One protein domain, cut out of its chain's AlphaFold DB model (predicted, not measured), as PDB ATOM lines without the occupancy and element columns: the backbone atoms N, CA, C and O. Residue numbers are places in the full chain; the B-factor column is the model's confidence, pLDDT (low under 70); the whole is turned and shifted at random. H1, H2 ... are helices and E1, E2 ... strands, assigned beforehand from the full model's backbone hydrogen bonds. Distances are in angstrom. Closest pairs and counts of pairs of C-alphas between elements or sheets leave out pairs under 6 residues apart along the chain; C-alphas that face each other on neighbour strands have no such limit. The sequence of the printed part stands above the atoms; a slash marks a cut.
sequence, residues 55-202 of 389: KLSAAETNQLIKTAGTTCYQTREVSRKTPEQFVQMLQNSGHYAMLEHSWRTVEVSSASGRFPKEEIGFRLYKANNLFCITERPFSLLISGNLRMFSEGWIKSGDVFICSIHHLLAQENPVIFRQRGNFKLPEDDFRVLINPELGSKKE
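What this domain is: This is residues 55 to 202 of the 389 residues of an uncharacterized protein of bacterium CG1_02_42_9 (UniProt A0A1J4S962). A small four-stranded sheet has the helical hairpin H5 and H6 at one of its faces, with H6 over the sheet, and a cluster of three helices, H1, H2 and H3, beyond the end of the sheet where E1 begins, joined to the hairpin where H3 touches H5. H4 only grazes the sheet at its E2 edge. The 148 printed residues hold six named helices and four named strands, in the order H1 H2 H3 E1 H4 E2 E3 H5 H6 E4; the sheet runs E2 E3 E1 E4, all antiparallel, and the class is mixed, helices and strands. The whole is compact, with a radius of gyration of the C-alphas of 16.3 A and spans of 54 by 38 by 25 A.

How they stand to each other: In the sheet, E1, residues 104 to 110, has E3, residues 139 to 144, as antiparallel neighbour, with N 106 and O 142 2.7 A apart, within hydrogen-bond range. E4, residues 189 to 193, is an edge strand beside E1, with N 107 and O 192 2.9 A apart. The other edge strand, E2, residues 132 to 135, forms a hairpin with E3, with N 134 and O 141 3.0 A apart. H6, residues 159 to 171, is on the sheet at a height of 9.3 A, in two layers, helix over sheet. It lies over E4 and, only just, with 3 C-alphas, over E1, and runs slantwise to the strands, at 37 degrees to E4 on the local plane. H5, residues 146 to 155, touches residues 161 to 165 of H6 alone, closest at the C-alphas of Trp 153 and Ile 161, 6.0 A; this helical hairpin has a steep tilt of 40 degrees, opposite ways. H5 is not on the sheet, but only just, with 4 pairs of C-alphas within 10 A. H4, residues 122 to 128, only grazes the sheet with residues 122 to 126. E1, H4, E2 and E3, H5 H6, E4 are split strand-helix-strand units, two strands running the same way with another between them, both with right-handed crossovers. H3, residues 96 to 101, touches H5, closest at the C-alphas of Leu 99 and Arg 147, 5.3 A. H1, residues 58 to 73, touches H3 with residues 64 to 69 alone, closest at the C-alphas of Ile 65 and Met 98, 5.6 A. With residues 59 to 66 alone H1 touches H2, residues 83 to 92, at a steep tilt of 66 degrees, closest at the C-alphas of Gln 63 and Pro 83, 5.0 A. Helix packing is mostly crossed, with 0 of 4 touching pairs at a shallow tilt. Every O i to N i+4 pair is within hydrogen-bond range in H2, H4, H5 and H6, against 11 of 12 in H1 and 0 of 2 in H3, where 3 of 3 O i to N i+3 pairs are.

Where its parts are: H1 begins at C-alpha 58, (116.467, 85.733, 104.998), and is 23.0 A long. E1 is 19.8 A long, H6 18.7 A and E3 16.8 A. E4 ends at C-alpha 193, (115.788, 78.162, 95.219).

The domain as a whole: The C-alphas of Val 78 and Ser 112 are the two farthest apart, 54.0 A. The printed part has no cut. The links E1 to H4 and H6 to E4 are long, with 11 and 17 residues. The mean pLDDT of the printed part is 82.7; residues 111 to 121, 123 to 127, 154 to 157, 159 and 178 to 188 are under 70.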
ATOM      1  N   LYS A  55     113.100  87.456  95.827       94.88
ATOM      2  CA  LYS A  55     114.420  88.108  95.880       94.88
ATOM      3  C   LYS A  55     114.867  88.531  97.277       94.88
ATOM      4  O   LYS A  55     116.016  88.928  97.443       94.88
ATOM      5  N   LEU A  56     113.983  88.470  98.271       97.00
ATOM      6  CA  LEU A  56     114.315  88.891  99.629       97.00
ATOM      7  C   LEU A  56     115.281  87.904 100.280       97.00
ATOM      8  O   LEU A  56     114.996  86.706 100.345       97.00
ATOM      9  N   SER A  57     116.358  88.421 100.866       96.38
ATOM     10  CA  SER A  57     117.223  87.656 101.766       96.38
ATOM     11  C   SER A  57     116.451  87.138 102.988       96.38
ATOM     12  O   SER A  57     115.328  87.568 103.284       96.38
ATOM     13  N   ALA A  58     117.058  86.229 103.755       95.31
ATOM     14  CA  ALA A  58     116.467  85.733 104.998       95.31
ATOM     15  C   ALA A  58     116.165  86.869 105.996       95.31
ATOM     16  O   ALA A  58     115.075  86.913 106.572       95.31
ATOM     17  N   ALA A  59     117.084  87.829 106.146       96.75
ATOM     18  CA  ALA A  59     116.914  88.980 107.034       96.75
ATOM     19  C   ALA A  59     115.763  89.896 106.582       96.75
ATOM     20  O   ALA A  59     114.912  90.279 107.389       96.75
ATOM     21  N   GLU A  60     115.679  90.201 105.285       97.62
ATOM     22  CA  GLU A  60     114.586  91.008 104.726       97.62
ATOM     23  C   GLU A  60     113.236  90.291 104.838       97.62
ATOM     24  O   GLU A  60     112.231  90.910 105.189       97.62
ATOM     25  N   THR A  61     113.216  88.974 104.624       97.38
ATOM     26  CA  THR A  61     112.024  88.135 104.806       97.38
ATOM     27  C   THR A  61     111.544  88.176 106.258       97.38
ATOM     28  O   THR A  61     110.362  88.410 106.520       97.38
ATOM     29  N   ASN A  62     112.453  88.035 107.227       96.94
ATOM     30  CA  ASN A  62     112.123  88.138 108.650       96.94
ATOM     31  C   ASN A  62     111.606  89.540 109.005       96.94
ATOM     32  O   ASN A  62     110.639  89.683 109.764       96.94
ATOM     33  N   GLN A  63     112.216  90.588 108.443       97.19
ATOM     34  CA  GLN A  63     111.776  91.969 108.634       97.19
ATOM     35  C   GLN A  63     110.379  92.201 108.042       97.19
ATOM     36  O   GLN A  63     109.565  92.883 108.672       97.19
ATOM     37  N   LEU A  64     110.055  91.609 106.891       97.25
ATOM     38  CA  LEU A  64     108.720  91.663 106.292       97.25
ATOM     39  C   LEU A  64     107.675  90.977 107.184       97.25
ATOM     40  O   LEU A  64     106.648  91.584 107.496       97.25
ATOM     41  N   ILE A  65     107.970  89.774 107.686       96.44
ATOM     42  CA  ILE A  65     107.101  89.040 108.623       96.44
ATOM     43  C   ILE A  65     106.858  89.860 109.896       96.44
ATOM     44  O   ILE A  65     105.715  90.006 110.342       96.44
ATOM     45  N   LYS A  66     107.909  90.454 110.476       95.81
ATOM     46  CA  LYS A  66     107.775  91.356 111.631       95.81
ATOM     47  C   LYS A  66     106.934  92.582 111.281       95.81
ATOM     48  O   LYS A  66     106.103  93.001 112.085       95.81
ATOM     49  N   THR A  67     107.118  93.160 110.100       95.00
ATOM     50  CA  THR A  67     106.363  94.328 109.623       95.00
ATOM     51  C   THR A  67     104.867  94.014 109.512       95.00
ATOM     52  O   THR A  67     104.054  94.792 110.014       95.00
ATOM     53  N   ALA A  68     104.502  92.853 108.959       93.50
ATOM     54  CA  ALA A  68     103.124  92.363 108.905       93.50
ATOM     55  C   ALA A  68     102.558  92.054 110.305       93.50
ATOM     56  O   ALA A  68     101.491  92.543 110.680       93.50
ATOM     57  N   GLY A  69     103.310  91.332 111.140       91.56
ATOM     58  CA  GLY A  69     102.894  91.006 112.507       91.56
ATOM     59  C   GLY A  69     102.668  92.238 113.377       91.56
ATOM     60  O   GLY A  69     101.661  92.345 114.074       91.56
ATOM     61  N   THR A  70     103.563  93.216 113.302       90.38
ATOM     62  CA  THR A  70     103.433  94.468 114.058       90.38
ATOM     63  C   THR A  70     102.309  95.369 113.544       90.38
ATOM     64  O   THR A  70     101.811  96.168 114.333       90.38
ATOM     65  N   THR A  71     101.836  95.214 112.298       87.56
ATOM     66  CA  THR A  71     100.599  95.863 111.815       87.56
ATOM     67  C   THR A  71      99.377  95.404 112.599       87.56
ATOM     68  O   THR A  71      98.567  96.233 113.019       87.56
ATOM     69  N   CYS A  72      99.259  94.095 112.844       82.38
ATOM     70  CA  CYS A  72      98.101  93.511 113.524       82.38
ATOM     71  C   CYS A  72      97.911  94.064 114.940       82.38
ATOM     72  O   CYS A  72      96.782  94.170 115.413       82.38
ATOM     73  N   TYR A  73      99.016  94.421 115.599       76.94
ATOM     74  CA  TYR A  73      99.051  94.901 116.981       76.94
ATOM     75  C   TYR A  73      99.415  96.390 117.107       76.94
ATOM     76  O   TYR A  73      99.491  96.887 118.227       76.94
ATOM     77  N   GLN A  74      99.660  97.090 115.991       79.75
ATOM     78  CA  GLN A  74     100.201  98.460 115.952       79.75
ATOM     79  C   GLN A  74     101.413  98.637 116.882       79.75
ATOM     80  O   GLN A  74     101.534  99.600 117.633       79.75
ATOM     81  N   THR A  75     102.321  97.660 116.869       76.06
ATOM     82  CA  THR A  75     103.476  97.606 117.782       76.06
ATOM     83  C   THR A  75     104.794  97.997 117.132       76.06
ATOM     84  O   THR A  75     105.841  97.809 117.750       76.06
ATOM     85  N   ARG A  76     104.775  98.538 115.908       77.44
ATOM     86  CA  ARG A  76     105.989  98.853 115.136       77.44
ATOM     87  C   ARG A  76     106.998  99.684 115.918       77.44
ATOM     88  O   ARG A  76     108.161  99.310 115.977       77.44
ATOM     89  N   GLU A  77     106.527 100.746 116.561       71.44
ATOM     90  CA  GLU A  77     107.373 101.713 117.272       71.44
ATOM     91  C   GLU A  77     107.795 101.238 118.670       71.44
ATOM     92  O   GLU A  77     108.780 101.714 119.222       71.44
ATOM     93  N   VAL A  78     107.072 100.277 119.255       76.75
ATOM     94  CA  VAL A  78     107.289  99.829 120.644       76.75
ATOM     95  C   VAL A  78     107.938  98.449 120.750       76.75
ATOM     96  O   VAL A  78     108.411  98.057 121.818       76.75
ATOM     97  N   SER A  79     107.947  97.669 119.669       83.19
ATOM     98  CA  SER A  79     108.514  96.323 119.669       83.19
ATOM     99  C   SER A  79     110.042  96.363 119.666       83.19
ATOM    100  O   SER A  79     110.659  96.601 118.632       83.19
ATOM    101  N   ARG A  80     110.651  95.987 120.794       89.19
ATOM    102  CA  ARG A  80     112.115  95.887 120.953       89.19
ATOM    103  C   ARG A  80     112.747  94.615 120.371       89.19
ATOM    104  O   ARG A  80     113.964  94.526 120.307       89.19
ATOM    105  N   LYS A  81     111.942  93.622 119.969       92.25
ATOM    106  CA  LYS A  81     112.447  92.359 119.399       92.25
ATOM    107  C   LYS A  81     113.107  92.603 118.043       92.25
ATOM    108  O   LYS A  81     112.530  93.331 117.232       92.25
ATOM    109  N   THR A  82     114.232  91.954 117.755       95.81
ATOM    110  CA  THR A  82     114.746  91.862 116.374       95.81
ATOM    111  C   THR A  82     113.761  91.083 115.484       95.81
ATOM    112  O   THR A  82     112.856  90.424 116.014       95.81
ATOM    113  N   PRO A  83     113.861  91.162 114.146       96.19
ATOM    114  CA  PRO A  83     113.044  90.345 113.244       96.19
ATOM    115  C   PRO A  83     113.099  88.848 113.562       96.19
ATOM    116  O   PRO A  83     112.057  88.211 113.692       96.19
ATOM    117  N   GLU A  84     114.289  88.313 113.812       95.75
ATOM    118  CA  GLU A  84     114.534  86.902 114.120       95.75
ATOM    119  C   GLU A  84     113.869  86.514 115.444       95.75
ATOM    120  O   GLU A  84     113.112  85.547 115.515       95.75
ATOM    121  N   GLN A  85     114.072  87.320 116.493       95.44
ATOM    122  CA  GLN A  85     113.425  87.118 117.791       95.44
ATOM    123  C   GLN A  85     111.895  87.177 117.684       95.44
ATOM    124  O   GLN A  85     111.187  86.475 118.410       95.44
ATOM    125  N   PHE A  86     111.368  88.028 116.799       94.44
ATOM    126  CA  PHE A  86     109.934  88.138 116.557       94.44
ATOM    127  C   PHE A  86     109.385  86.890 115.856       94.44
ATOM    128  O   PHE A  86     108.383  86.339 116.307       94.44
ATOM    129  N   VAL A  87     110.058  86.404 114.810       94.19
ATOM    130  CA  VAL A  87     109.703  85.154 114.115       94.19
ATOM    131  C   VAL A  87     109.764  83.958 115.071       94.19
ATOM    132  O   VAL A  87     108.824  83.165 115.129       94.19
ATOM    133  N   GLN A  88     110.817  83.863 115.887       92.94
ATOM    134  CA  GLN A  88     110.966  82.804 116.886       92.94
ATOM    135  C   GLN A  88     109.819  82.816 117.907       92.94
ATOM    136  O   GLN A  88     109.260  81.768 118.237       92.94
ATOM    137  N   MET A  89     109.440  84.005 118.387       93.06
ATOM    138  CA  MET A  89     108.293  84.186 119.278       93.06
ATOM    139  C   MET A  89     107.000  83.688 118.621       93.06
ATOM    140  O   MET A  89     106.266  82.934 119.252       93.06
ATOM    141  N   LEU A  90     106.733  84.067 117.364       91.44
ATOM    142  CA  LEU A  90     105.535  83.625 116.641       91.44
ATOM    143  C   LEU A  90     105.451  82.099 116.556       91.44
ATOM    144  O   LEU A  90     104.401  81.532 116.847       91.44
ATOM    145  N   GLN A  91     106.556  81.434 116.218       87.88
ATOM    146  CA  GLN A  91     106.581  79.976 116.145       87.88
ATOM    147  C   GLN A  91     106.394  79.305 117.502       87.88
ATOM    148  O   GLN A  91     105.671  78.317 117.589       87.88
ATOM    149  N   ASN A  92     107.025  79.825 118.559       89.31
ATOM    150  CA  ASN A  92     106.870  79.286 119.912       89.31
ATOM    151  C   ASN A  92     105.423  79.407 120.412       89.31
ATOM    152  O   ASN A  92     104.976  78.573 121.192       89.31
ATOM    153  N   SER A  93     104.692  80.428 119.958       87.69
ATOM    154  CA  SER A  93     103.276  80.631 120.276       87.69
ATOM    155  C   SER A  93     102.312  79.970 119.281       87.69
ATOM    156  O   SER A  93     101.105  80.117 119.440       87.69
ATOM    157  N   GLY A  94     102.800  79.285 118.239       85.62
ATOM    158  CA  GLY A  94     101.956  78.686 117.194       85.62
ATOM    159  C   GLY A  94     101.232  79.699 116.290       85.62
ATOM    160  O   GLY A  94     100.283  79.355 115.591       85.62
ATOM    161  N   HIS A  95     101.648  80.968 116.292       86.62
ATOM    162  CA  HIS A  95     101.035  82.054 115.521       86.62
ATOM    163  C   HIS A  95     101.636  82.141 114.109       86.62
ATOM    164  O   HIS A  95     102.265  83.133 113.733       86.62
ATOM    165  N   TYR A  96     101.449  81.090 113.310       88.50
ATOM    166  CA  TYR A  96     102.120  80.941 112.013       88.50
ATOM    167  C   TYR A  96     101.580  81.836 110.892       88.50
ATOM    168  O   TYR A  96     102.251  81.982 109.876       88.50
ATOM    169  N   ALA A  97     100.418  82.473 111.064       89.94
ATOM    170  CA  ALA A  97      99.777  83.280 110.018       89.94
ATOM    171  C   ALA A  97     100.707  84.352 109.422       89.94
ATOM    172  O   ALA A  97     100.674  84.613 108.227       89.94
ATOM    173  N   MET A  98     101.594  84.950 110.225       93.56
ATOM    174  CA  MET A  98     102.496  85.994 109.719       93.56
ATOM    175  C   MET A  98     103.605  85.448 108.814       93.56
ATOM    176  O   MET A  98     104.155  86.201 108.014       93.56
ATOM    177  N   LEU A  99     103.913  84.149 108.902       93.75
ATOM    178  CA  LEU A  99     104.834  83.483 107.982       93.75
ATOM    179  C   LEU A  99     104.250  83.410 106.563       93.75
ATOM    180  O   LEU A  99     104.998  83.229 105.613       93.75
ATOM    181  N   GLU A 100     102.942  83.604 106.379       94.06
ATOM    182  CA  GLU A 100     102.313  83.611 105.054       94.06
ATOM    183  C   GLU A 100     102.662  84.858 104.219       94.06
ATOM    184  O   GLU A 100     102.385  84.890 103.023       94.06
ATOM    185  N   HIS A 101     103.306  85.867 104.820       96.00
ATOM    186  CA  HIS A 101     103.855  87.049 104.134       96.00
ATOM    187  C   HIS A 101     105.274  86.832 103.587       96.00
ATOM    188  O   HIS A 101     105.984  87.785 103.279       96.00
ATOM    189  N   SER A 102     105.703  85.579 103.498       95.50
ATOM    190  CA  SER A 102     106.957  85.166 102.874       95.50
ATOM    191  C   SER A 102     106.664  84.326 101.636       95.50
ATOM    192  O   SER A 102     105.545  83.844 101.474       95.50
ATOM    193  N   TRP A 103     107.645  84.154 100.752       96.12
ATOM    194  CA  TRP A 103     107.455  83.404  99.514       96.12
ATOM    195  C   TRP A 103     108.765  82.822  99.005       96.12
ATOM    196  O   TRP A 103     109.782  83.516  99.007       96.12
ATOM    197  N   ARG A 104     108.734  81.581  98.520       95.06
ATOM    198  CA  ARG A 104     109.829  80.984  97.749       95.06
ATOM    199  C   ARG A 104     109.278  80.220  96.567       95.06
ATOM    200  O   ARG A 104     108.196  79.638  96.647       95.06
ATOM    201  N   THR A 105     110.076  80.204  95.512       95.06
ATOM    202  CA  THR A 105     109.894  79.330  94.359       95.06
ATOM    203  C   THR A 105     111.053  78.358  94.336       95.06
ATOM    204  O   THR A 105     112.192  78.753  94.540       95.06
ATOM    205  N   VAL A 106     110.772  77.089  94.118       91.75
ATOM    206  CA  VAL A 106     111.756  76.021  94.071       91.75
ATOM    207  C   VAL A 106     111.604  75.330  92.730       91.75
ATOM    208  O   VAL A 106     110.506  74.908  92.376       91.75
ATOM    209  N   GLU A 107     112.692  75.235  91.978       89.88
ATOM    210  CA  GLU A 107     112.767  74.361  90.815       89.88
ATOM    211  C   GLU A 107     113.422  73.060  91.212       89.88
ATOM    212  O   GLU A 107     114.480  73.055  91.844       89.88
ATOM    213  N   VAL A 108     112.814  71.963  90.789       84.56
ATOM    214  CA  VAL A 108     113.414  70.647  90.933       84.56
ATOM    215  C   VAL A 108     113.524  70.013  89.573       84.56
ATOM    216  O   VAL A 108     112.525  69.865  88.878       84.56
ATOM    217  N   SER A 109     114.742  69.638  89.207       82.69
ATOM    218  CA  SER A 109     115.063  68.949  87.964       82.69
ATOM    219  C   SER A 109     115.667  67.581  88.245       82.69
ATOM    220  O   SER A 109     116.240  67.356  89.311       82.69
ATOM    221  N   SER A 110     115.532  66.660  87.288       75.62
ATOM    222  CA  SER A 110     116.247  65.381  87.325       75.62
ATOM    223  C   SER A 110     117.444  65.407  86.381       75.62
ATOM    224  O   SER A 110     117.329  65.880  85.249       75.62
ATOM    225  N   ALA A 111     118.572  64.848  86.824       67.62
ATOM    226  CA  ALA A 111     119.761  64.673  85.991       67.62
ATOM    227  C   ALA A 111     119.526  63.695  84.820       67.62
ATOM    228  O   ALA A 111     120.171  63.805  83.781       67.62
ATOM    229  N   SER A 112     118.561  62.779  84.961       67.88
ATOM    230  CA  SER A 112     118.244  61.734  83.977       67.88
ATOM    231  C   SER A 112     117.350  62.198  82.812       67.88
ATOM    232  O   SER A 112     117.091  61.432  81.884       67.88
ATOM    233  N   GLY A 113     116.806  63.422  82.868       64.06
ATOM    234  CA  GLY A 113     115.814  63.924  81.907       64.06
ATOM    235  C   GLY A 113     114.406  63.318  82.053       64.06
ATOM    236  O   GLY A 113     113.472  63.797  81.410       64.06
ATOM    237  N   ARG A 114     114.210  62.310  82.918       64.62
ATOM    238  CA  ARG A 114     112.889  61.826  83.352       64.62
ATOM    239  C   ARG A 114     112.563  62.392  84.725       64.62
ATOM    240  O   ARG A 114     113.318  62.213  85.669       64.62
ATOM    241  N   PHE A 115     111.408  63.037  84.850       67.44
ATOM    242  CA  PHE A 115     110.940  63.576  86.124       67.44
ATOM    243  C   PHE A 115     109.833  62.677  86.709       67.44
ATOM    244  O   PHE A 115     108.734  62.641  86.140       67.44
ATOM    245  N   PRO A 116     110.078  61.921  87.798       66.81
ATOM    246  CA  PRO A 116     109.124  60.951  88.320       66.81
ATOM    247  C   PRO A 116     108.061  61.647  89.180       66.81
ATOM    248  O   PRO A 116     108.104  61.664  90.407       66.81
ATOM    249  N   LYS A 117     107.070  62.239  88.506       69.25
ATOM    250  CA  LYS A 117     105.987  63.030  89.122       69.25
ATOM    251  C   LYS A 117     105.264  62.291  90.257       69.25
ATOM    252  O   LYS A 117     104.897  62.912  91.251       69.25
ATOM    253  N   GLU A 118     105.046  60.987  90.114       67.88
ATOM    254  CA  GLU A 118     104.368  60.180  91.138       67.88
ATOM    255  C   GLU A 118     105.242  59.962  92.382       67.88
ATOM    256  O   GLU A 118     104.722  60.001  93.494       67.88
ATOM    257  N   GLU A 119     106.559  59.812  92.218       62.25
ATOM    258  CA  GLU A 119     107.494  59.572  93.329       62.25
ATOM    259  C   GLU A 119     107.648  60.799  94.222       62.25
ATOM    260  O   GLU A 119     107.753  60.666  95.434       62.25
ATOM    261  N   ILE A 120     107.574  61.999  93.644       63.91
ATOM    262  CA  ILE A 120     107.625  63.243  94.419       63.91
ATOM    263  C   ILE A 120     106.258  63.659  94.982       63.91
ATOM    264  O   ILE A 120     106.128  64.758  95.505       63.91
ATOM    265  N   GLY A 121     105.199  62.858  94.826       66.62
ATOM    266  CA  GLY A 121     103.870  63.217  95.333       66.62
ATOM    267  C   GLY A 121     103.209  64.396  94.604       66.62
ATOM    268  O   GLY A 121     102.401  65.112  95.197       66.62
ATOM    269  N   PHE A 122     103.498  64.603  93.311       71.31
ATOM    270  CA  PHE A 122     102.967  65.716  92.501       71.31
ATOM    271  C   PHE A 122     101.449  65.895  92.628       71.31
ATOM    272  O   PHE A 122     100.960  67.016  92.782       71.31
ATOM    273  N   ARG A 123     100.691  64.790  92.605       68.12
ATOM    274  CA  ARG A 123      99.227  64.824  92.740       68.12
ATOM    275  C   ARG A 123      98.782  65.404  94.082       68.12
ATOM    276  O   ARG A 123      97.779  66.109  94.123       68.12
ATOM    277  N   LEU A 124      99.531  65.149  95.156       66.56
ATOM    278  CA  LEU A 124      99.247  65.687  96.485       66.56
ATOM    279  C   LEU A 124      99.525  67.189  96.545       66.56
ATOM    280  O   LEU A 124      98.686  67.927  97.057       66.56
ATOM    281  N   TYR A 125     100.639  67.665  95.977       69.88
ATOM    282  CA  TYR A 125     100.892  69.110  95.914       69.88
ATOM    283  C   TYR A 125      99.851  69.823  95.063       69.88
ATOM    284  O   TYR A 125      99.327  70.853  95.484       69.88
ATOM    285  N   LYS A 126      99.506  69.248  93.907       69.50
ATOM    286  CA  LYS A 126      98.495  69.811  93.012       69.50
ATOM    287  C   LYS A 126      97.118  69.861  93.677       69.50
ATOM    288  O   LYS A 126      96.398  70.835  93.505       69.50
ATOM    289  N   ALA A 127      96.770  68.858  94.483       69.56
ATOM    290  CA  ALA A 127      95.513  68.830  95.229       69.56
ATOM    291  C   ALA A 127      95.482  69.783  96.439       69.56
ATOM    292  O   ALA A 127      94.401  70.158  96.890       69.56
ATOM    293  N   ASN A 128      96.641  70.175  96.983       70.00
ATOM    294  CA  ASN A 128      96.721  70.993  98.196       70.00
ATOM    295  C   ASN A 128      96.194  72.425  97.967       70.00
ATOM    296  O   ASN A 128      95.771  73.067  98.919       70.00
ATOM    297  N   ASN A 129      96.163  72.931  96.724       70.19
ATOM    298  CA  ASN A 129      95.733  74.296  96.352       70.19
ATOM    299  C   ASN A 129      96.472  75.452  97.074       70.19
ATOM    300  O   ASN A 129      96.172  76.618  96.825       70.19
ATOM    301  N   LEU A 130      97.423  75.153  97.967       71.75
ATOM    302  CA  LEU A 130      98.237  76.127  98.707       71.75
ATOM    303  C   LEU A 130      99.651  76.290  98.128       71.75
ATOM    304  O   LEU A 130     100.350  77.237  98.491       71.75
ATOM    305  N   PHE A 131     100.059  75.391  97.229       85.56
ATOM    306  CA  PHE A 131     101.244  75.538  96.387       85.56
ATOM    307  C   PHE A 131     100.821  75.856  94.955       85.56
ATOM    308  O   PHE A 131      99.852  75.288  94.452       85.56
ATOM    309  N   CYS A 132     101.580  76.720  94.289       89.62
ATOM    310  CA  CYS A 132     101.488  76.897  92.845       89.62
ATOM    311  C   CYS A 132     102.509  75.995  92.161       89.62
ATOM    312  O   CYS A 132     103.656  75.917  92.614       89.62
ATOM    313  N   ILE A 133     102.112  75.335  91.074       88.56
ATOM    314  CA  ILE A 133     102.936  74.319  90.423       88.56
ATOM    315  C   ILE A 133     102.910  74.515  88.912       88.56
ATOM    316  O   ILE A 133     101.844  74.423  88.313       88.56
ATOM    317  N   THR A 134     104.078  74.696  88.297       90.00
ATOM    318  CA  THR A 134     104.217  74.729  86.834       90.00
ATOM    319  C   THR A 134     105.173  73.642  86.381       90.00
ATOM    320  O   THR A 134     106.301  73.536  86.865       90.00
ATOM    321  N   GLU A 135     104.724  72.829  85.430       88.44
ATOM    322  CA  GLU A 135     105.551  71.817  84.782       88.44
ATOM    323  C   GLU A 135     106.436  72.463  83.709       88.44
ATOM    324  O   GLU A 135     105.952  73.195  82.844       88.44
ATOM    325  N   ARG A 136     107.731  72.147  83.745       88.19
ATOM    326  CA  ARG A 136     108.698  72.414  82.675       88.19
ATOM    327  C   ARG A 136     109.102  71.083  82.023       88.19
ATOM    328  O   ARG A 136     108.859  70.025  82.603       88.19
ATOM    329  N   PRO A 137     109.742  71.087  80.838       83.94
ATOM    330  CA  PRO A 137     110.107  69.846  80.145       83.94
ATOM    331  C   PRO A 137     110.934  68.856  80.984       83.94
ATOM    332  O   PRO A 137     110.708  67.653  80.892       83.94
ATOM    333  N   PHE A 138     111.851  69.354  81.822       82.44
ATOM    334  CA  PHE A 138     112.782  68.534  82.619       82.44
ATOM    335  C   PHE A 138     112.775  68.873  84.114       82.44
ATOM    336  O   PHE A 138     113.645  68.428  84.867       82.44
ATOM    337  N   SER A 139     111.822  69.695  84.547       86.88
ATOM    338  CA  SER A 139     111.766  70.195  85.913       86.88
ATOM    339  C   SER A 139     110.352  70.571  86.335       86.88
ATOM    340  O   SER A 139     109.415  70.612  85.535       86.88
ATOM    341  N   LEU A 140     110.195  70.837  87.624       87.25
ATOM    342  CA  LEU A 140     108.960  71.297  88.227       87.25
ATOM    343  C   LEU A 140     109.230  72.561  89.031       87.25
ATOM    344  O   LEU A 140     110.099  72.564  89.902       87.25
ATOM    345  N   LEU A 141     108.458  73.610  88.763       90.88
ATOM    346  CA  LEU A 141     108.399  74.788  89.612       90.88
ATOM    347  C   LEU A 141     107.341  74.582  90.684       90.88
ATOM    348  O   LEU A 141     106.191  74.284  90.373       90.88
ATOM    349  N   ILE A 142     107.719  74.795  91.938       90.12
ATOM    350  CA  ILE A 142     106.827  74.767  93.093       90.12
ATOM    351  C   ILE A 142     107.028  76.071  93.847       90.12
ATOM    352  O   ILE A 142     108.139  76.371  94.274       90.12
ATOM    353  N   SER A 143     105.975  76.849  94.059       93.06
ATOM    354  CA  SER A 143     106.067  78.050  94.888       93.06
ATOM    355  C   SER A 143     104.972  78.127  95.928       93.06
ATOM    356  O   SER A 143     103.875  77.603  95.750       93.06
ATOM    357  N   GLY A 144     105.258  78.839  97.005       91.81
ATOM    358  CA  GLY A 144     104.300  79.080  98.067       91.81
ATOM    359  C   GLY A 144     104.905  79.913  99.179       91.81
ATOM    360  O   GLY A 144     106.076  80.304  99.143       91.81
ATOM    361  N   ASN A 145     104.095  80.179 100.197       92.19
ATOM    362  CA  ASN A 145     104.592  80.838 101.394       92.19
ATOM    363  C   ASN A 145     105.350  79.858 102.309       92.19
ATOM    364  O   ASN A 145     105.120  78.647 102.279       92.19
ATOM    365  N   LEU A 146     106.253  80.371 103.150       91.38
ATOM    366  CA  LEU A 146     107.132  79.515 103.960       91.38
ATOM    367  C   LEU A 146     106.396  78.753 105.066       91.38
ATOM    368  O   LEU A 146     106.879  77.709 105.503       91.38
ATOM    369  N   ARG A 147     105.206  79.213 105.480       89.94
ATOM    370  CA  ARG A 147     104.332  78.423 106.358       89.94
ATOM    371  C   ARG A 147     103.953  77.108 105.683       89.94
ATOM    372  O   ARG A 147     104.043  76.070 106.327       89.94
ATOM    373  N   MET A 148     103.570  77.146 104.407       85.69
ATOM    374  CA  MET A 148     103.167  75.946 103.666       85.69
ATOM    375  C   MET A 148     104.323  74.973 103.487       85.69
ATOM    376  O   MET A 148     104.139  73.781 103.706       85.69
ATOM    377  N   PHE A 149     105.527  75.464 103.185       86.31
ATOM    378  CA  PHE A 149     106.718  74.609 103.152       86.31
ATOM    379  C   PHE A 149     107.012  73.974 104.522       86.31
ATOM    380  O   PHE A 149     107.324  72.787 104.598       86.31
ATOM    381  N   SER A 150     106.857  74.728 105.615       83.00
ATOM    382  CA  SER A 150     107.072  74.214 106.974       83.00
ATOM    383  C   SER A 150     106.014  73.180 107.389       83.00
ATOM    384  O   SER A 150     106.355  72.107 107.883       83.00
ATOM    385  N   GLU A 151     104.728  73.453 107.156       79.50
ATOM    386  CA  GLU A 151     103.643  72.516 107.472       79.50
ATOM    387  C   GLU A 151     103.638  71.287 106.556       79.50
ATOM    388  O   GLU A 151     103.339  70.185 107.021       79.50
ATOM    389  N   GLY A 152     103.974  71.469 105.276       72.38
ATOM    390  CA  GLY A 152     104.113  70.396 104.296       72.38
ATOM    391  C   GLY A 152     105.160  69.376 104.729       72.38
ATOM    392  O   GLY A 152     104.880  68.182 104.697       72.38
ATOM    393  N   TRP A 153     106.304  69.840 105.244       71.56
ATOM    394  CA  TRP A 153     107.292  68.974 105.891       71.56
ATOM    395  C   TRP A 153     106.731  68.262 107.123       71.56
ATOM    396  O   TRP A 153     106.852  67.053 107.241       71.56
ATOM    397  N   ILE A 154     106.099  68.981 108.060       66.19
ATOM    398  CA  ILE A 154     105.635  68.365 109.320       66.19
ATOM    399  C   ILE A 154     104.665  67.205 109.056       66.19
ATOM    400  O   ILE A 154     104.633  66.239 109.817       66.19
ATOM    401  N   LYS A 155     103.864  67.318 107.997       67.38
ATOM    402  CA  LYS A 155     102.836  66.342 107.634       67.38
ATOM    403  C   LYS A 155     103.330  65.266 106.662       67.38
ATOM    404  O   LYS A 155     102.599  64.302 106.452       67.38
ATOM    405  N   SER A 156     104.519  65.415 106.075       66.44
ATOM    406  CA  SER A 156     105.042  64.520 105.041       66.44
ATOM    407  C   SER A 156     106.381  63.907 105.450       66.44
ATOM    408  O   SER A 156     107.305  64.614 105.827       66.44
ATOM    409  N   GLY A 157     106.506  62.583 105.335       62.09
ATOM    410  CA  GLY A 157     107.791  61.876 105.443       62.09
ATOM    411  C   GLY A 157     108.532  61.750 104.106       62.09
ATOM    412  O   GLY A 157     109.516  61.024 104.020       62.09
ATOM    413  N   ASP A 158     108.021  62.399 103.057       71.44
ATOM    414  CA  ASP A 158     108.545  62.310 101.697       71.44
ATOM    415  C   ASP A 158     109.968  62.880 101.585       71.44
ATOM    416  O   ASP A 158     110.237  64.009 102.001       71.44
ATOM    417  N   VAL A 159     110.873  62.108 100.978       69.19
ATOM    418  CA  VAL A 159     112.305  62.428 100.808       69.19
ATOM    419  C   VAL A 159     112.506  63.756 100.075       69.19
ATOM    420  O   VAL A 159     113.451  64.509 100.343       69.19
ATOM    421  N   PHE A 160     111.598  64.069  99.159       72.38
ATOM    422  CA  PHE A 160     111.701  65.238  98.316       72.38
ATOM    423  C   PHE A 160     111.328  66.532  99.052       72.38
ATOM    424  O   PHE A 160     112.136  67.467  99.105       72.38
ATOM    425  N   ILE A 161     110.178  66.562  99.732       74.19
ATOM    426  CA  ILE A 161     109.866  67.642 100.690       74.19
ATOM    427  C   ILE A 161     110.943  67.744 101.743       74.19
ATOM    428  O   ILE A 161     111.271  68.858 102.180       74.19
ATOM    429  N   CYS A 162     111.532  66.596 102.095       74.19
ATOM    430  CA  CYS A 162     112.583  66.603 103.066       74.19
ATOM    431  C   CYS A 162     113.785  67.458 102.638       74.19
ATOM    432  O   CYS A 162     114.278  68.359 103.328       74.19
ATOM    433  N   SER A 163     114.196  67.236 101.409       76.31
ATOM    434  CA  SER A 163     115.317  67.937 100.817       76.31
ATOM    435  C   SER A 163     115.066  69.439 100.669       76.31
ATOM    436  O   SER A 163     115.926  70.248 101.020       76.31
ATOM    437  N   ILE A 164     113.867  69.828 100.217       81.38
ATOM    438  CA  ILE A 164     113.486  71.242 100.075       81.38
ATOM    439  C   ILE A 164     113.556  71.953 101.427       81.38
ATOM    440  O   ILE A 164     114.167  73.016 101.539       81.38
ATOM    441  N   HIS A 165     112.969  71.367 102.470       82.31
ATOM    442  CA  HIS A 165     112.998  71.962 103.803       82.31
ATOM    443  C   HIS A 165     114.426  72.082 104.346       82.31
ATOM    444  O   HIS A 165     114.744  73.081 104.987       82.31
ATOM    445  N   HIS A 166     115.294  71.093 104.106       81.19
ATOM    446  CA  HIS A 166     116.692  71.165 104.531       81.19
ATOM    447  C   HIS A 166     117.409  72.369 103.906       81.19
ATOM    448  O   HIS A 166     118.052  73.134 104.626       81.19
ATOM    449  N   LEU A 167     117.241  72.583 102.598       85.12
ATOM    450  CA  LEU A 167     117.816  73.730 101.891       85.12
ATOM    451  C   LEU A 167     117.235  75.058 102.392       85.12
ATOM    452  O   LEU A 167     117.977  75.996 102.677       85.12
ATOM    453  N   LEU A 168     115.918  75.124 102.596       88.94
ATOM    454  CA  LEU A 168     115.264  76.304 103.169       88.94
ATOM    455  C   LEU A 168     115.708  76.581 104.617       88.94
ATOM    456  O   LEU A 168     115.755  77.737 105.032       88.94
ATOM    457  N   ALA A 169     116.074  75.552 105.385       88.69
ATOM    458  CA  ALA A 169     116.632  75.695 106.730       88.69
ATOM    459  C   ALA A 169     118.081  76.180 106.740       88.69
ATOM    460  O   ALA A 169     118.469  76.886 107.667       88.69
ATOM    461  N   GLN A 170     118.870  75.846 105.718       87.19
ATOM    462  CA  GLN A 170     120.182  76.464 105.520       87.19
ATOM    463  C   GLN A 170     120.040  77.947 105.146       87.19
ATOM    464  O   GLN A 170     120.816  78.776 105.617       87.19
ATOM    465  N   GLU A 171     119.028  78.289 104.343       90.38
ATOM    466  CA  GLU A 171     118.756  79.663 103.915       90.38
ATOM    467  C   GLU A 171     118.206  80.544 105.053       90.38
ATOM    468  O   GLU A 171     118.699  81.645 105.299       90.38
ATOM    469  N   ASN A 172     117.177  80.071 105.763       92.69
ATOM    470  CA  ASN A 172     116.532  80.785 106.863       92.69
ATOM    471  C   ASN A 172     116.255  79.839 108.051       92.69
ATOM    472  O   ASN A 172     115.122  79.370 108.234       92.69
ATOM    473  N   PRO A 173     117.266  79.595 108.907       90.25
ATOM    474  CA  PRO A 173     117.165  78.650 110.023       90.25
ATOM    475  C   PRO A 173     116.191  79.099 111.114       90.25
ATOM    476  O   PRO A 173     115.759  78.295 111.940       90.25
ATOM    477  N   VAL A 174     115.835  80.389 111.140       90.25
ATOM    478  CA  VAL A 174     114.872  80.907 112.110       90.25
ATOM    479  C   VAL A 174     113.483  80.400 111.766       90.25
ATOM    480  O   VAL A 174     112.798  79.939 112.667       90.25
ATOM    481  N   ILE A 175     113.071  80.456 110.492       89.38
ATOM    482  CA  ILE A 175     111.755  79.974 110.037       89.38
ATOM    483  C   ILE A 175     111.701  78.445 110.038       89.38
ATOM    484  O   ILE A 175     110.743  77.863 110.549       89.38
ATOM    485  N   PHE A 176     112.734  77.802 109.499       86.31
ATOM    486  CA  PHE A 176     112.789  76.356 109.333       86.31
ATOM    487  C   PHE A 176     113.745  75.746 110.351       86.31
ATOM    488  O   PHE A 176     114.962  75.747 110.180       86.31
ATOM    489  N   ARG A 177     113.191  75.193 111.432       75.25
ATOM    490  CA  ARG A 177     113.998  74.495 112.437       75.25
ATOM    491  C   ARG A 177     114.512  73.187 111.848       75.25
ATOM    492  O   ARG A 177     113.707  72.307 111.545       75.25
ATOM    493  N   GLN A 178     115.831  73.030 111.735       66.06
ATOM    494  CA  GLN A 178     116.415  71.741 111.365       66.06
ATOM    495  C   GLN A 178     115.996  70.658 112.367       66.06
ATOM    496  O   GLN A 178     116.096  70.834 113.584       66.06
ATOM    497  N   ARG A 179     115.524  69.525 111.845       60.78
ATOM    498  CA  ARG A 179     115.256  68.305 112.608       60.78
ATOM    499  C   ARG A 179     115.942  67.144 111.891       60.78
ATOM    500  O   ARG A 179     115.428  66.658 110.892       60.78
ATOM    501  N   GLY A 180     117.095  66.725 112.412       60.34
ATOM    502  CA  GLY A 180     117.883  65.611 111.877       60.34
ATOM    503  C   GLY A 180     118.813  65.980 110.714       60.34
ATOM    504  O   GLY A 180     118.718  67.059 110.131       60.34
ATOM    505  N   ASN A 181     119.720  65.053 110.394       56.62
ATOM    506  CA  ASN A 181     120.586  65.125 109.219       56.62
ATOM    507  C   ASN A 181     119.870  64.447 108.051       56.62
ATOM    508  O   ASN A 181     119.650  63.238 108.090       56.62
ATOM    509  N   PHE A 182     119.508  65.219 107.029       59.16
ATOM    510  CA  PHE A 182     118.931  64.692 105.798       59.16
ATOM    511  C   PHE A 182     119.912  64.917 104.652       59.16
ATOM    512  O   PHE A 182     120.381  66.037 104.459       59.16
ATOM    513  N   LYS A 183     120.231  63.858 103.909       55.31
ATOM    514  CA  LYS A 183     120.985  63.948 102.659       55.31
ATOM    515  C   LYS A 183     120.015  63.763 101.501       55.31
ATOM    516  O   LYS A 183     119.200  62.845 101.527       55.31
ATOM    517  N   LEU A 184     120.117  64.640 100.505       57.81
ATOM    518  CA  LEU A 184     119.523  64.410  99.191       57.81
ATOM    519  C   LEU A 184     119.981  63.034  98.670       57.81
ATOM    520  O   LEU A 184     121.123  62.659  98.938       57.81
ATOM    521  N   PRO A 185     119.155  62.291  97.916       58.78
ATOM    522  CA  PRO A 185     119.676  61.269  97.016       58.78
ATOM    523  C   PRO A 185     120.648  61.983  96.064       58.78
ATOM    524  O   PRO A 185     120.212  62.770  95.226       58.78
ATOM    525  N   GLU A 186     121.954  61.818  96.289       53.44
ATOM    526  CA  GLU A 186     123.009  62.691  95.742       53.44
ATOM    527  C   GLU A 186     123.118  62.632  94.200       53.44
ATOM    528  O   GLU A 186     123.740  63.517  93.619       53.44
ATOM    529  N   ASP A 187     122.433  61.693  93.529       55.75
ATOM    530  CA  ASP A 187     122.686  61.388  92.114       55.75
ATOM    531  C   ASP A 187     121.528  61.663  91.126       55.75
ATOM    532  O   ASP A 187     121.784  61.755  89.926       55.75
ATOM    533  N   ASP A 188     120.280  61.878  91.572       66.94
ATOM    534  CA  ASP A 188     119.133  61.937  90.637       66.94
ATOM    535  C   ASP A 188     118.464  63.310  90.479       66.94
ATOM    536  O   ASP A 188     117.829  63.558  89.444       66.94
ATOM    537  N   PHE A 189     118.602  64.221  91.454       73.00
ATOM    538  CA  PHE A 189     117.841  65.476  91.488       73.00
ATOM    539  C   PHE A 189     118.667  66.702  91.868       73.00
ATOM    540  O   PHE A 189     119.471  66.684  92.797       73.00
ATOM    541  N   ARG A 190     118.379  67.822  91.200       80.56
ATOM    542  CA  ARG A 190     118.898  69.148  91.539       80.56
ATOM    543  C   ARG A 190     117.750  70.038  91.994       80.56
ATOM    544  O   ARG A 190     116.718  70.112  91.334       80.56
ATOM    545  N   VAL A 191     117.962  70.746  93.099       82.00
ATOM    546  CA  VAL A 191     117.013  71.719  93.646       82.00
ATOM    547  C   VAL A 191     117.618  73.116  93.554       82.00
ATOM    548  O   VAL A 191     118.755  73.335  93.969       82.00
ATOM    549  N   LEU A 192     116.860  74.065  93.011       88.12
ATOM    550  CA  LEU A 192     117.232  75.472  92.913       88.12
ATOM    551  C   LEU A 192     116.189  76.328  93.625       88.12
ATOM    552  O   LEU A 192     114.998  76.231  93.338       88.12
ATOM    553  N   ILE A 193     116.640  77.181  94.543       90.50
ATOM    554  CA  ILE A 193     115.788  78.162  95.219       90.50
ATOM    555  C   ILE A 193     115.777  79.450  94.390       90.50
ATOM    556  O   ILE A 193     116.826  79.962  94.015       90.50
ATOM    557  N   ASN A 194     114.577  79.966  94.138       92.94
ATOM    558  CA  ASN A 194     114.259  81.135  93.321       92.94
ATOM    559  C   ASN A 194     114.925  81.090  91.932       92.94
ATOM    560  O   ASN A 194     115.744  81.954  91.613       92.94
ATOM    561  N   PRO A 195     114.585  80.077  91.111       94.56
ATOM    562  CA  PRO A 195     115.069  79.966  89.737       94.56
ATOM    563  C   PRO A 195     114.622  81.166  88.888       94.56
ATOM    564  O   PRO A 195     113.665  81.870  89.222       94.56
ATOM    565  N   GLU A 196     115.271  81.362  87.742       94.38
ATOM    566  CA  GLU A 196     114.781  82.298  86.730       94.38
ATOM    567  C   GLU A 196     113.416  81.838  86.191       94.38
ATOM    568  O   GLU A 196     113.204  80.649  85.935       94.38
ATOM    569  N   LEU A 197     112.482  82.779  86.031       95.50
ATOM    570  CA  LEU A 197     111.142  82.536  85.491       95.50
ATOM    571  C   LEU A 197     111.126  82.958  84.019       95.50
ATOM    572  O   LEU A 197     111.282  84.137  83.708       95.50
ATOM    573  N   GLY A 198     110.947  81.996  83.116       91.44
ATOM    574  CA  GLY A 198     111.190  82.165  81.680       91.44
ATOM    575  C   GLY A 198     110.010  82.731  80.888       91.44
ATOM    576  O   GLY A 198     110.133  82.968  79.689       91.44
ATOM    577  N   SER A 199     108.846  82.933  81.515       94.38
ATOM    578  CA  SER A 199     107.658  83.459  80.832       94.38
ATOM    579  C   SER A 199     106.800  84.346  81.731       94.38
ATOM    580  O   SER A 199     106.795  84.197  82.952       94.38
ATOM    581  N   LYS A 200     105.981  85.218  81.116       93.81
ATOM    582  CA  LYS A 200     104.959  86.005  81.831       93.81
ATOM    583  C   LYS A 200     104.073  85.104  82.696       93.81
ATOM    584  O   LYS A 200     103.820  85.445  83.841       93.81
ATOM    585  N   LYS A 201     103.642  83.943  82.184       93.06
ATOM    586  CA  LYS A 201     102.793  83.002  82.932       93.06
ATOM    587  C   LYS A 201     103.481  82.512  84.207       93.06
ATOM    588  O   LYS A 201     102.892  82.589  85.280       93.06
ATOM    589  N   GLU A 202     104.738  82.084  84.105       95.31
ATOM    590  CA  GLU A 202     105.509  81.657  85.278       95.31
ATOM    591  C   GLU A 202     105.693  82.800  86.282       95.31
ATOM    592  O   GLU A 202     105.514  82.588  87.478       95.31
TER     593      GLU A 202